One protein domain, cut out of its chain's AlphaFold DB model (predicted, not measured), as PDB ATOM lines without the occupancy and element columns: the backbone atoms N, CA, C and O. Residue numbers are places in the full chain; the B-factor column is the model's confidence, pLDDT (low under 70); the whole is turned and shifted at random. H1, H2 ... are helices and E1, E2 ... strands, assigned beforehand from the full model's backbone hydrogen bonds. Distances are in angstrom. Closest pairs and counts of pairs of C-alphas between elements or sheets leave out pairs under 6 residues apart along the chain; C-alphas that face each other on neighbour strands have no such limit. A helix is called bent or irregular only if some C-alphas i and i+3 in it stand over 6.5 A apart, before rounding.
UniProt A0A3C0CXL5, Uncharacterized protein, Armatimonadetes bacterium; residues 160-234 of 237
ATOM      1  N   GLY A 160      21.680   7.170 -25.941       81.06
ATOM      2  CA  GLY A 160      21.906   5.742 -25.873       81.06
ATOM      3  C   GLY A 160      23.392   5.426 -25.833       81.06
ATOM      4  O   GLY A 160      24.259   6.291 -25.992       81.06
ATOM      5  N   GLU A 161      23.666   4.138 -25.712       90.44
ATOM      6  CA  GLU A 161      24.969   3.564 -25.992       90.44
ATOM      7  C   GLU A 161      24.784   2.397 -26.952       90.44
ATOM      8  O   GLU A 161      23.797   1.658 -26.887       90.44
ATOM      9  N   LYS A 162      25.730   2.234 -27.872       89.06
ATOM     10  CA  LYS A 162      25.739   1.138 -28.834       89.06
ATOM     11  C   LYS A 162      27.146   0.582 -28.957       89.06
ATOM     12  O   LYS A 162      28.087   1.336 -29.195       89.06
ATOM     13  N   ILE A 163      27.273  -0.737 -28.841       93.12
ATOM     14  CA  ILE A 163      28.529  -1.435 -29.112       93.12
ATOM     15  C   ILE A 163      28.572  -1.772 -30.603       93.12
ATOM     16  O   ILE A 163      27.675  -2.435 -31.124       93.12
ATOM     17  N   VAL A 164      29.603  -1.299 -31.295       92.69
ATOM     18  CA  VAL A 164      29.801  -1.495 -32.738       92.69
ATOM     19  C   VAL A 164      31.228  -1.962 -33.026       92.69
ATOM     20  O   VAL A 164      32.128  -1.699 -32.228       92.69
ATOM     21  N   PRO A 165      31.477  -2.657 -34.146       93.19
ATOM     22  CA  PRO A 165      32.829  -3.074 -34.496       93.19
ATOM     23  C   PRO A 165      33.728  -1.888 -34.850       93.19
ATOM     24  O   PRO A 165      33.292  -0.935 -35.500       93.19
ATOM     25  N   ILE A 166      35.004  -1.998 -34.487       93.25
ATOM     26  CA  ILE A 166      36.072  -1.121 -34.966       93.25
ATOM     27  C   ILE A 166      36.680  -1.742 -36.220       93.25
ATOM     28  O   ILE A 166      37.047  -2.920 -36.221       93.25
ATOM     29  N   LEU A 167      36.791  -0.942 -37.274       92.81
ATOM     30  CA  LEU A 167      37.334  -1.323 -38.569       92.81
ATOM     31  C   LEU A 167      38.556  -0.460 -38.883       92.81
ATOM     32  O   LEU A 167      38.475   0.769 -38.849       92.81
ATOM     33  N   SER A 168      39.679  -1.095 -39.209       89.50
ATOM     34  CA  SER A 168      40.895  -0.383 -39.611       89.50
ATOM     35  C   SER A 168      40.727   0.257 -40.991       89.50
ATOM     36  O   SER A 168      40.356  -0.414 -41.959       89.50
ATOM     37  N   VAL A 169      41.008   1.555 -41.102       83.38
ATOM     38  CA  VAL A 169      41.014   2.270 -42.384       83.38
ATOM     39  C   VAL A 169      42.228   1.819 -43.199       83.38
ATOM     40  O   VAL A 169      43.352   1.820 -42.711       83.38
ATOM     41  N   GLY A 170      41.994   1.404 -44.446       79.50
ATOM     42  CA  GLY A 170      43.011   0.844 -45.347       79.50
ATOM     43  C   GLY A 170      42.937  -0.681 -45.467       79.50
ATOM     44  O   GLY A 170      42.836  -1.190 -46.579       79.50
ATOM     45  N   ALA A 171      42.902  -1.404 -44.345       72.88
ATOM     46  CA  ALA A 171      42.794  -2.870 -44.348       72.88
ATOM     47  C   ALA A 171      41.340  -3.381 -44.334       72.88
ATOM     48  O   ALA A 171      41.077  -4.502 -44.758       72.88
ATOM     49  N   GLY A 172      40.392  -2.594 -43.810       72.31
ATOM     50  CA  GLY A 172      38.988  -2.998 -43.642       72.31
ATOM     51  C   GLY A 172      38.773  -4.120 -42.618       72.31
ATOM     52  O   GLY A 172      37.654  -4.606 -42.459       72.31
ATOM     53  N   THR A 173      39.826  -4.539 -41.917       81.69
ATOM     54  CA  THR A 173      39.790  -5.630 -40.947       81.69
ATOM     55  C   THR A 173      39.136  -5.182 -39.644       81.69
ATOM     56  O   THR A 173      39.318  -4.049 -39.185       81.69
ATOM     57  N   ARG A 174      38.356  -6.083 -39.037       82.56
ATOM     58  CA  ARG A 174      37.793  -5.883 -37.699       82.56
ATOM     59  C   ARG A 174      38.897  -6.060 -36.664       82.56
ATOM     60  O   ARG A 174      39.556  -7.093 -36.657       82.56
ATOM     61  N   VAL A 175      39.053  -5.071 -35.790       85.25
ATOM     62  CA  VAL A 175      40.131  -5.035 -34.784       85.25
ATOM     63  C   VAL A 175      39.631  -5.029 -33.338       85.25
ATOM     64  O   VAL A 175      40.431  -5.175 -32.425       85.25
ATOM     65  N   GLY A 176      38.324  -4.866 -33.117       88.81
ATOM     66  CA  GLY A 176      37.724  -4.872 -31.781       88.81
ATOM     67  C   GLY A 176      36.299  -4.326 -31.776       88.81
ATOM     68  O   GLY A 176      35.664  -4.210 -32.832       88.81
ATOM     69  N   GLY A 177      35.799  -3.981 -30.592       91.69
ATOM     70  CA  GLY A 177      34.529  -3.289 -30.383       91.69
ATOM     71  C   GLY A 177      34.722  -1.893 -29.789       91.69
ATOM     72  O   GLY A 177      35.669  -1.632 -29.053       91.69
ATOM     73  N   ALA A 178      33.806  -0.983 -30.095       93.88
ATOM     74  CA  ALA A 178      33.738   0.348 -29.506       93.88
ATOM     75  C   ALA A 178      32.338   0.601 -28.957       93.88
ATOM     76  O   ALA A 178      31.343   0.281 -29.609       93.88
ATOM     77  N   VAL A 179      32.276   1.219 -27.783       93.19
ATOM     78  CA  VAL A 179      31.048   1.788 -27.231       93.19
ATOM     79  C   VAL A 179      30.913   3.212 -27.756       93.19
ATOM     80  O   VAL A 179      31.799   4.048 -27.556       93.19
ATOM     81  N   VAL A 180      29.806   3.481 -28.438       92.06
ATOM     82  CA  VAL A 180      29.481   4.785 -29.015       92.06
ATOM     83  C   VAL A 180      28.256   5.350 -28.315       92.06
ATOM     84  O   VAL A 180      27.272   4.639 -28.132       92.06
ATOM     85  N   SER A 181      28.311   6.633 -27.965       91.31
ATOM     86  CA  SER A 181      27.200   7.380 -27.376       91.31
ATOM     87  C   SER A 181      26.715   8.492 -28.311       91.31
ATOM     88  O   SER A 181      27.486   9.028 -29.117       91.31
ATOM     89  N   GLY A 182      25.425   8.814 -28.226       86.50
ATOM     90  CA  GLY A 182      24.759   9.854 -29.012       86.50
ATOM     91  C   GLY A 182      23.234   9.767 -28.925       86.50
ATOM     92  O   GLY A 182      22.697   8.948 -28.181       86.50
ATOM     93  N   SER A 183      22.528  10.596 -29.701       84.00
ATOM     94  CA  SER A 183      21.066  10.503 -29.805       84.00
ATOM     95  C   SER A 183      20.620   9.163 -30.376       84.00
ATOM     96  O   SER A 183      21.313   8.615 -31.232       84.00
ATOM     97  N   ALA A 184      19.451   8.665 -29.970       78.12
ATOM     98  CA  ALA A 184      18.876   7.430 -30.510       78.12
ATOM     99  C   ALA A 184      18.871   7.406 -32.053       78.12
ATOM    100  O   ALA A 184      19.377   6.454 -32.650       78.12
ATOM    101  N   ASP A 185      18.430   8.491 -32.697       80.25
ATOM    102  CA  ASP A 185      18.402   8.599 -34.164       80.25
ATOM    103  C   ASP A 185      19.797   8.505 -34.795       80.25
ATOM    104  O   ASP A 185      19.985   7.891 -35.846       80.25
ATOM    105  N   ARG A 186      20.807   9.104 -34.154       83.88
ATOM    106  CA  ARG A 186      22.191   9.080 -34.641       83.88
ATOM    107  C   ARG A 186      22.852   7.736 -34.356       83.88
ATOM    108  O   ARG A 186      23.554   7.224 -35.219       83.88
ATOM    109  N   LEU A 187      22.595   7.120 -33.205       84.88
ATOM    110  CA  LEU A 187      23.090   5.782 -32.862       84.88
ATOM    111  C   LEU A 187      22.500   4.692 -33.755       84.88
ATOM    112  O   LEU A 187      23.200   3.732 -34.093       84.88
ATOM    113  N   GLY A 188      21.252   4.855 -34.197       85.12
ATOM    114  CA  GLY A 188      20.655   4.009 -35.229       85.12
ATOM    115  C   GLY A 188      21.492   3.991 -36.512       85.12
ATOM    116  O   GLY A 188      21.671   2.935 -37.114       85.12
ATOM    117  N   GLN A 189      22.094   5.131 -36.867       90.31
ATOM    118  CA  GLN A 189      22.931   5.286 -38.060       90.31
ATOM    119  C   GLN A 189      24.360   4.765 -37.891       90.31
ATOM    120  O   GLN A 189      25.008   4.504 -38.898       90.31
ATOM    121  N   VAL A 190      24.888   4.629 -36.670       91.62
ATOM    122  CA  VAL A 190      26.267   4.153 -36.461       91.62
ATOM    123  C   VAL A 190      26.332   2.651 -36.711       91.62
ATOM    124  O   VAL A 190      25.746   1.863 -35.971       91.62
ATOM    125  N   VAL A 191      27.070   2.238 -37.738       92.69
ATOM    126  CA  VAL A 191      27.246   0.823 -38.103       92.69
ATOM    127  C   VAL A 191      28.600   0.295 -37.629       92.69
ATOM    128  O   VAL A 191      28.701  -0.865 -37.232       92.69
ATOM    129  N   ALA A 192      29.629   1.142 -37.637       93.81
ATOM    130  CA  ALA A 192      30.985   0.798 -37.223       93.81
ATOM    131  C   ALA A 192      31.737   2.036 -36.705       93.81
ATOM    132  O   ALA A 192      31.254   3.167 -36.808       93.81
ATOM    133  N   VAL A 193      32.940   1.827 -36.178       95.38
ATOM    134  CA  VAL A 193      33.926   2.879 -35.904       95.38
ATOM    135  C   VAL A 193      35.126   2.668 -36.820       95.38
ATOM    136  O   VAL A 193      35.731   1.603 -36.816       95.38
ATOM    137  N   ALA A 194      35.479   3.680 -37.601       94.56
ATOM    138  CA  ALA A 194      36.678   3.684 -38.424       94.56
ATOM    139  C   ALA A 194      37.894   4.074 -37.568       94.56
ATOM    140  O   ALA A 194      37.875   5.120 -36.913       94.56
ATOM    141  N   GLN A 195      38.936   3.245 -37.580       94.12
ATOM    142  CA  GLN A 195      40.217   3.501 -36.925       94.12
ATOM    143  C   GLN A 195      41.237   3.978 -37.954       94.12
ATOM    144  O   GLN A 195      41.617   3.228 -38.850       94.12
ATOM    145  N   VAL A 196      41.696   5.219 -37.806       89.69
ATOM    146  CA  VAL A 196      42.790   5.790 -38.596       89.69
ATOM    147  C   VAL A 196      44.032   5.833 -37.721       89.69
ATOM    148  O   VAL A 196      44.004   6.403 -36.629       89.69
ATOM    149  N   GLU A 197      45.121   5.238 -38.194       87.19
ATOM    150  CA  GLU A 197      46.409   5.267 -37.504       87.19
ATOM    151  C   GLU A 197      47.390   6.192 -38.218       87.19
ATOM    152  O   GLU A 197      47.449   6.238 -39.445       87.19
ATOM    153  N   GLY A 198      48.177   6.922 -37.434       82.69
ATOM    154  CA  GLY A 198      49.274   7.747 -37.919       82.69
ATOM    155  C   GLY A 198      50.462   7.676 -36.972       82.69
ATOM    156  O   GLY A 198      50.305   7.433 -35.772       82.69
ATOM    157  N   GLN A 199      51.658   7.894 -37.508       86.00
ATOM    158  CA  GLN A 199      52.886   7.955 -36.728       86.00
ATOM    159  C   GLN A 199      53.557   9.313 -36.935       86.00
ATOM    160  O   GLN A 199      53.748   9.750 -38.068       86.00
ATOM    161  N   PHE A 200      53.894   9.980 -35.834       79.94
ATOM    162  CA  PHE A 200      54.609  11.253 -35.834       79.94
ATOM    163  C   PHE A 200      56.024  11.022 -35.299       79.94
ATOM    164  O   PHE A 200      56.219  10.724 -34.116       79.94
ATOM    165  N   GLY A 201      57.012  11.129 -36.191       80.75
ATOM    166  CA  GLY A 201      58.401  10.780 -35.891       80.75
ATOM    167  C   GLY A 201      58.551   9.324 -35.439       80.75
ATOM    168  O   GLY A 201      57.766   8.455 -35.810       80.75
ATOM    169  N   ASN A 202      59.546   9.055 -34.595       81.25
ATOM    170  CA  ASN A 202      59.880   7.683 -34.193       81.25
ATOM    171  C   ASN A 202      59.196   7.245 -32.885       81.25
ATOM    172  O   ASN A 202      59.351   6.097 -32.479       81.25
ATOM    173  N   ALA A 203      58.454   8.134 -32.212       78.94
ATOM    174  CA  ALA A 203      58.045   7.925 -30.819       78.94
ATOM    175  C   ALA A 203      56.533   8.008 -30.554       78.94
ATOM    176  O   ALA A 203      56.087   7.524 -29.516       78.94
ATOM    177  N   VAL A 204      55.722   8.587 -31.451       87.06
ATOM    178  CA  VAL A 204      54.295   8.832 -31.172       87.06
ATOM    179  C   VAL A 204      53.407   8.154 -32.210       87.06
ATOM    180  O   VAL A 204      53.457   8.480 -33.394       87.06
ATOM    181  N   ARG A 205      52.551   7.230 -31.751       85.19
ATOM    182  CA  ARG A 205      51.478   6.628 -32.553       85.19
ATOM    183  C   ARG A 205      50.141   7.228 -32.140       85.19
ATOM    184  O   ARG A 205      49.763   7.153 -30.974       85.19
ATOM    185  N   VAL A 206      49.416   7.779 -33.103       89.12
ATOM    186  CA  VAL A 206      48.085   8.353 -32.905       89.12
ATOM    187  C   VAL A 206      47.052   7.405 -33.496       89.12
ATOM    188  O   VAL A 206      47.206   6.940 -34.625       89.12
ATOM    189  N   ARG A 207      45.996   7.123 -32.729       88.75
ATOM    190  CA  ARG A 207      44.829   6.362 -33.187       88.75
ATOM    191  C   ARG A 207      43.610   7.261 -33.100       88.75
ATOM    192  O   ARG A 207      43.261   7.729 -32.018       88.75
ATOM    193  N   VAL A 208      42.979   7.506 -34.237       91.69
ATOM    194  CA  VAL A 208      41.760   8.304 -34.337       91.69
ATOM    195  C   VAL A 208      40.596   7.360 -34.576       91.69
ATOM    196  O   VAL A 208      40.639   6.535 -35.484       91.69
ATOM    197  N   LEU A 209      39.555   7.494 -33.761       94.50
ATOM    198  CA  LEU A 209      38.351   6.676 -33.832       94.50
ATOM    199  C   LEU A 209      37.172   7.537 -34.268       94.50
ATOM    200  O   LEU A 209      36.858   8.546 -33.636       94.50
ATOM    201  N   VAL A 210      36.516   7.136 -35.352       95.06
ATOM    202  CA  VAL A 210      35.442   7.913 -35.974       95.06
ATOM    203  C   VAL A 210      34.206   7.034 -36.157       95.06
ATOM    204  O   VAL A 210      34.250   6.103 -36.957       95.06
ATOM    205  N   PRO A 211      33.079   7.308 -35.474       95.06
ATOM    206  CA  PRO A 211      31.821   6.618 -35.747       95.06
ATOM    207  C   PRO A 211      31.346   6.862 -37.183       95.06
ATOM    208  O   PRO A 211      31.301   8.007 -37.650       95.06
ATOM    209  N   VAL A 212      30.976   5.792 -37.882       95.00
ATOM    210  CA  VAL A 212      30.603   5.813 -39.302       95.00
ATOM    211  C   VAL A 212      29.313   5.044 -39.570       95.00
ATOM    212  O   VAL A 212      28.965   4.094 -38.866       95.00
ATOM    213  N   SER A 213      28.603   5.439 -40.626       93.06
ATOM    214  CA  SER A 213      27.338   4.825 -41.050       93.06
ATOM    215  C   SER A 213      27.489   3.679 -42.049       93.06
ATOM    216  O   SER A 213      26.518   3.242 -42.660       93.06
ATOM    217  N   THR A 214      28.711   3.188 -42.244       88.94
ATOM    218  CA  THR A 214      29.045   2.163 -43.237       88.94
ATOM    219  C   THR A 214      30.205   1.304 -42.754       88.94
ATOM    220  O   THR A 214      31.057   1.769 -41.998       88.94
ATOM    221  N   THR A 215      30.251   0.052 -43.208       87.88
ATOM    222  CA  THR A 215      31.381  -0.858 -42.983       87.88
ATOM    223  C   THR A 215      32.484  -0.704 -44.034       87.88
ATOM    224  O   THR A 215      33.608  -1.140 -43.797       87.88
ATOM    225  N   ASN A 216      32.213  -0.059 -45.178       86.06
ATOM    226  CA  ASN A 216      33.230   0.208 -46.201       86.06
ATOM    227  C   ASN A 216      34.084   1.425 -45.815       86.06
ATOM    228  O   ASN A 216      33.925   2.525 -46.343       86.06
ATOM    229  N   VAL A 217      34.999   1.211 -44.873       83.81
ATOM    230  CA  VAL A 217      35.882   2.252 -44.326       83.81
ATOM    231  C   VAL A 217      37.151   2.484 -45.151       83.81
ATOM    232  O   VAL A 217      37.982   3.296 -44.761       83.81
ATOM    233  N   VAL A 218      37.324   1.782 -46.277       84.25
ATOM    234  CA  VAL A 218      38.504   1.919 -47.151       84.25
ATOM    235  C   VAL A 218      38.240   2.922 -48.270       84.25
ATOM    236  O   VAL A 218      39.083   3.767 -48.547       84.25
ATOM    237  N   GLN A 219      37.066   2.850 -48.901       81.81
ATOM    238  CA  GLN A 219      36.755   3.657 -50.086       81.81
ATOM    239  C   GLN A 219      35.688   4.726 -49.835       81.81
ATOM    240  O   GLN A 219      35.613   5.693 -50.588       81.81
ATOM    241  N   ASN A 220      34.847   4.575 -48.807       83.69
ATOM    242  CA  ASN A 220      33.707   5.467 -48.600       83.69
ATOM    243  C   ASN A 220      33.426   5.701 -47.111       83.69
ATOM    244  O   ASN A 220      32.466   5.179 -46.547       83.69
ATOM    245  N   ILE A 221      34.267   6.505 -46.466       87.56
ATOM    246  CA  ILE A 221      34.106   6.852 -45.051       87.56
ATOM    247  C   ILE A 221      32.987   7.889 -44.899       87.56
ATOM    248  O   ILE A 221      33.104   9.025 -45.357       87.56
ATOM    249  N   ARG A 222      31.914   7.522 -44.192       89.75
ATOM    250  CA  ARG A 222      30.780   8.414 -43.897       89.75
ATOM    251  C   ARG A 222      30.602   8.572 -42.394       89.75
ATOM    252  O   ARG A 222      29.995   7.721 -41.748       89.75
ATOM    253  N   ARG A 223      31.142   9.655 -41.832       93.81
ATOM    254  CA  ARG A 223      31.049   9.954 -40.395       93.81
ATOM    255  C   ARG A 223      29.604  10.230 -39.968       93.81
ATOM    256  O   ARG A 223      28.874  10.921 -40.676       93.81
ATOM    257  N   VAL A 224      29.240   9.781 -38.768       92.12
ATOM    258  CA  VAL A 224      27.992  10.170 -38.094       92.12
ATOM    259  C   VAL A 224      28.278  11.305 -37.095       92.12
ATOM    260  O   VAL A 224      28.854  11.061 -36.034       92.12
ATOM    261  N   PRO A 225      27.928  12.567 -37.404       86.31
ATOM    262  CA  PRO A 225      28.133  13.683 -36.483       86.31
ATOM    263  C   PRO A 225      27.192  13.597 -35.272       86.31
ATOM    264  O   PRO A 225      26.112  13.015 -35.351       86.31
ATOM    265  N   GLY A 226      27.601  14.205 -34.155       84.31
ATOM    266  CA  GLY A 226      26.839  14.160 -32.899       84.31
ATOM    267  C   GLY A 226      26.940  12.825 -32.154       84.31
ATOM    268  O   GLY A 226      26.122  12.559 -31.281       84.31
ATOM    269  N   THR A 227      27.924  11.991 -32.508       90.38
ATOM    270  CA  THR A 227      28.249  10.740 -31.809       90.38
ATOM    271  C   THR A 227      29.731  10.699 -31.447       90.38
ATOM    272  O   THR A 227      30.560  11.291 -32.152       90.38
ATOM    273  N   SER A 228      30.055  10.001 -30.357       92.38
ATOM    274  CA  SER A 228      31.413   9.905 -29.808       92.38
ATOM    275  C   SER A 228      31.715   8.496 -29.310       92.38
ATOM    276  O   SER A 228      30.834   7.818 -28.787       92.38
ATOM    277  N   VAL A 229      32.974   8.073 -29.441       93.94
ATOM    278  CA  VAL A 229      33.467   6.844 -28.806       93.94
ATOM    279  C   VAL A 229      33.768   7.148 -27.346       93.94
ATOM    280  O   VAL A 229      34.519   8.077 -27.058       93.94
ATOM    281  N   ILE A 230      33.177   6.373 -26.443       93.06
ATOM    282  CA  ILE A 230      33.331   6.550 -24.991       93.06
ATOM    283  C   ILE A 230      34.053   5.378 -24.329       93.06
ATOM    284  O   ILE A 230      34.540   5.501 -23.210       93.06
ATOM    285  N   GLY A 231      34.147   4.245 -25.023       92.50
ATOM    286  CA  GLY A 231      34.793   3.052 -24.505       92.50
ATOM    287  C   GLY A 231      35.260   2.141 -25.624       92.50
ATOM    288  O   GLY A 231      34.723   2.155 -26.734       92.50
ATOM    289  N   LEU A 232      36.265   1.334 -25.311       91.94
ATOM    290  CA  LEU A 232      36.744   0.257 -26.159       91.94
ATOM    291  C   LEU A 232      36.396  -1.059 -25.485       91.94
ATOM    292  O   LEU A 232      36.550  -1.204 -24.275       91.94
ATOM    293  N   VAL A 233      35.909  -1.995 -26.283       85.25
ATOM    294  CA  VAL A 233      35.609  -3.354 -25.857       85.25
ATOM    295  C   VAL A 233      36.566  -4.258 -26.602       85.25
ATOM    296  O   VAL A 233      36.532  -4.340 -27.832       85.25
ATOM    297  N   ASP A 234      37.425  -4.922 -25.846       78.56
ATOM    298  CA  ASP A 234      38.235  -5.990 -26.393       78.56
ATOM    299  C   ASP A 234      37.353  -7.232 -26.544       78.56
ATOM    300  O   ASP A 234      36.658  -7.638 -25.610       78.56
TER     301      ASP A 234
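This is residues 160 to 234 of the 237 residues of an uncharacterized protein of Armatimonadetes bacterium (UniProt A0A3C0CXL5). A five-stranded sheet is curled like part of a barrel, with its edge strands E4 and E5 brought near each other but not paired. The short helix H1 is at one end of it, and the far part of the long E3 and E4 hairpin, with its turn at residues 201 to 203, makes the other end of the long axis. The printed part has 75 residues, in the order E1, E2, H1, E3, E4, E5; the mixed sheet runs E4, E3, E1, E2, E5, and the class is mostly strand. The whole is compact, with a radius of gyration of the C-alphas of 12.2 A, yet elongated, spanning 41 by 24 by 21 A.

The strongly twisted sheet is a folded sheet, bent back on itself into two leaves that face each other. E4, residues 204 to 212, and E3, residues 192 to 200, face E2, residues 174 to 183, and E5, residues 227 to 233, with E1, residues 160 to 168, as the hinge. E3 is parallel to E1, with N 193 and O 165 2.9 A apart, within hydrogen-bond range. The hairpin E1 and E2 is antiparallel, with N 164 and O 178 at 2.9 A, and so is the hairpin E3 and E4, with N 194 and O 210 at 2.8 A. E2 bends by 57 degrees at residue 177 and is antiparallel to E5, with N 179 and O 231 at 2.8 A. The closest C-alphas of E4 and E5, those of Pro 211 and Thr 227, are 6.7 A apart. H1, residues 184 to 189, is on the sheet; its closest C-alpha to E1 is that of Ala 184, 5.8 A from that of Gly 160. In H1, 1 of 2 O i to N i+4 pairs is within hydrogen-bond range, and 2 of 3 O i to N i+3 pairs.

E1 begins at C-alpha 160, (21.906, 5.742, -25.873), and is 24.2 A long. E2 measures 24.7 A, E3 25.9 A, E4 25.2 A and E5 17.0 A, ending at C-alpha 233, (35.609, -3.354, -25.857); H1 measures 8.8 A.

The C-alphas of Asp 185 and Asn 202, the two farthest apart, are 41.5 A apart. The link from E4 to E5, residues 213 to 226, is long; the other links are tight. The printed part has no cut, its mean pLDDT is 87.8, and no printed residue is under 70.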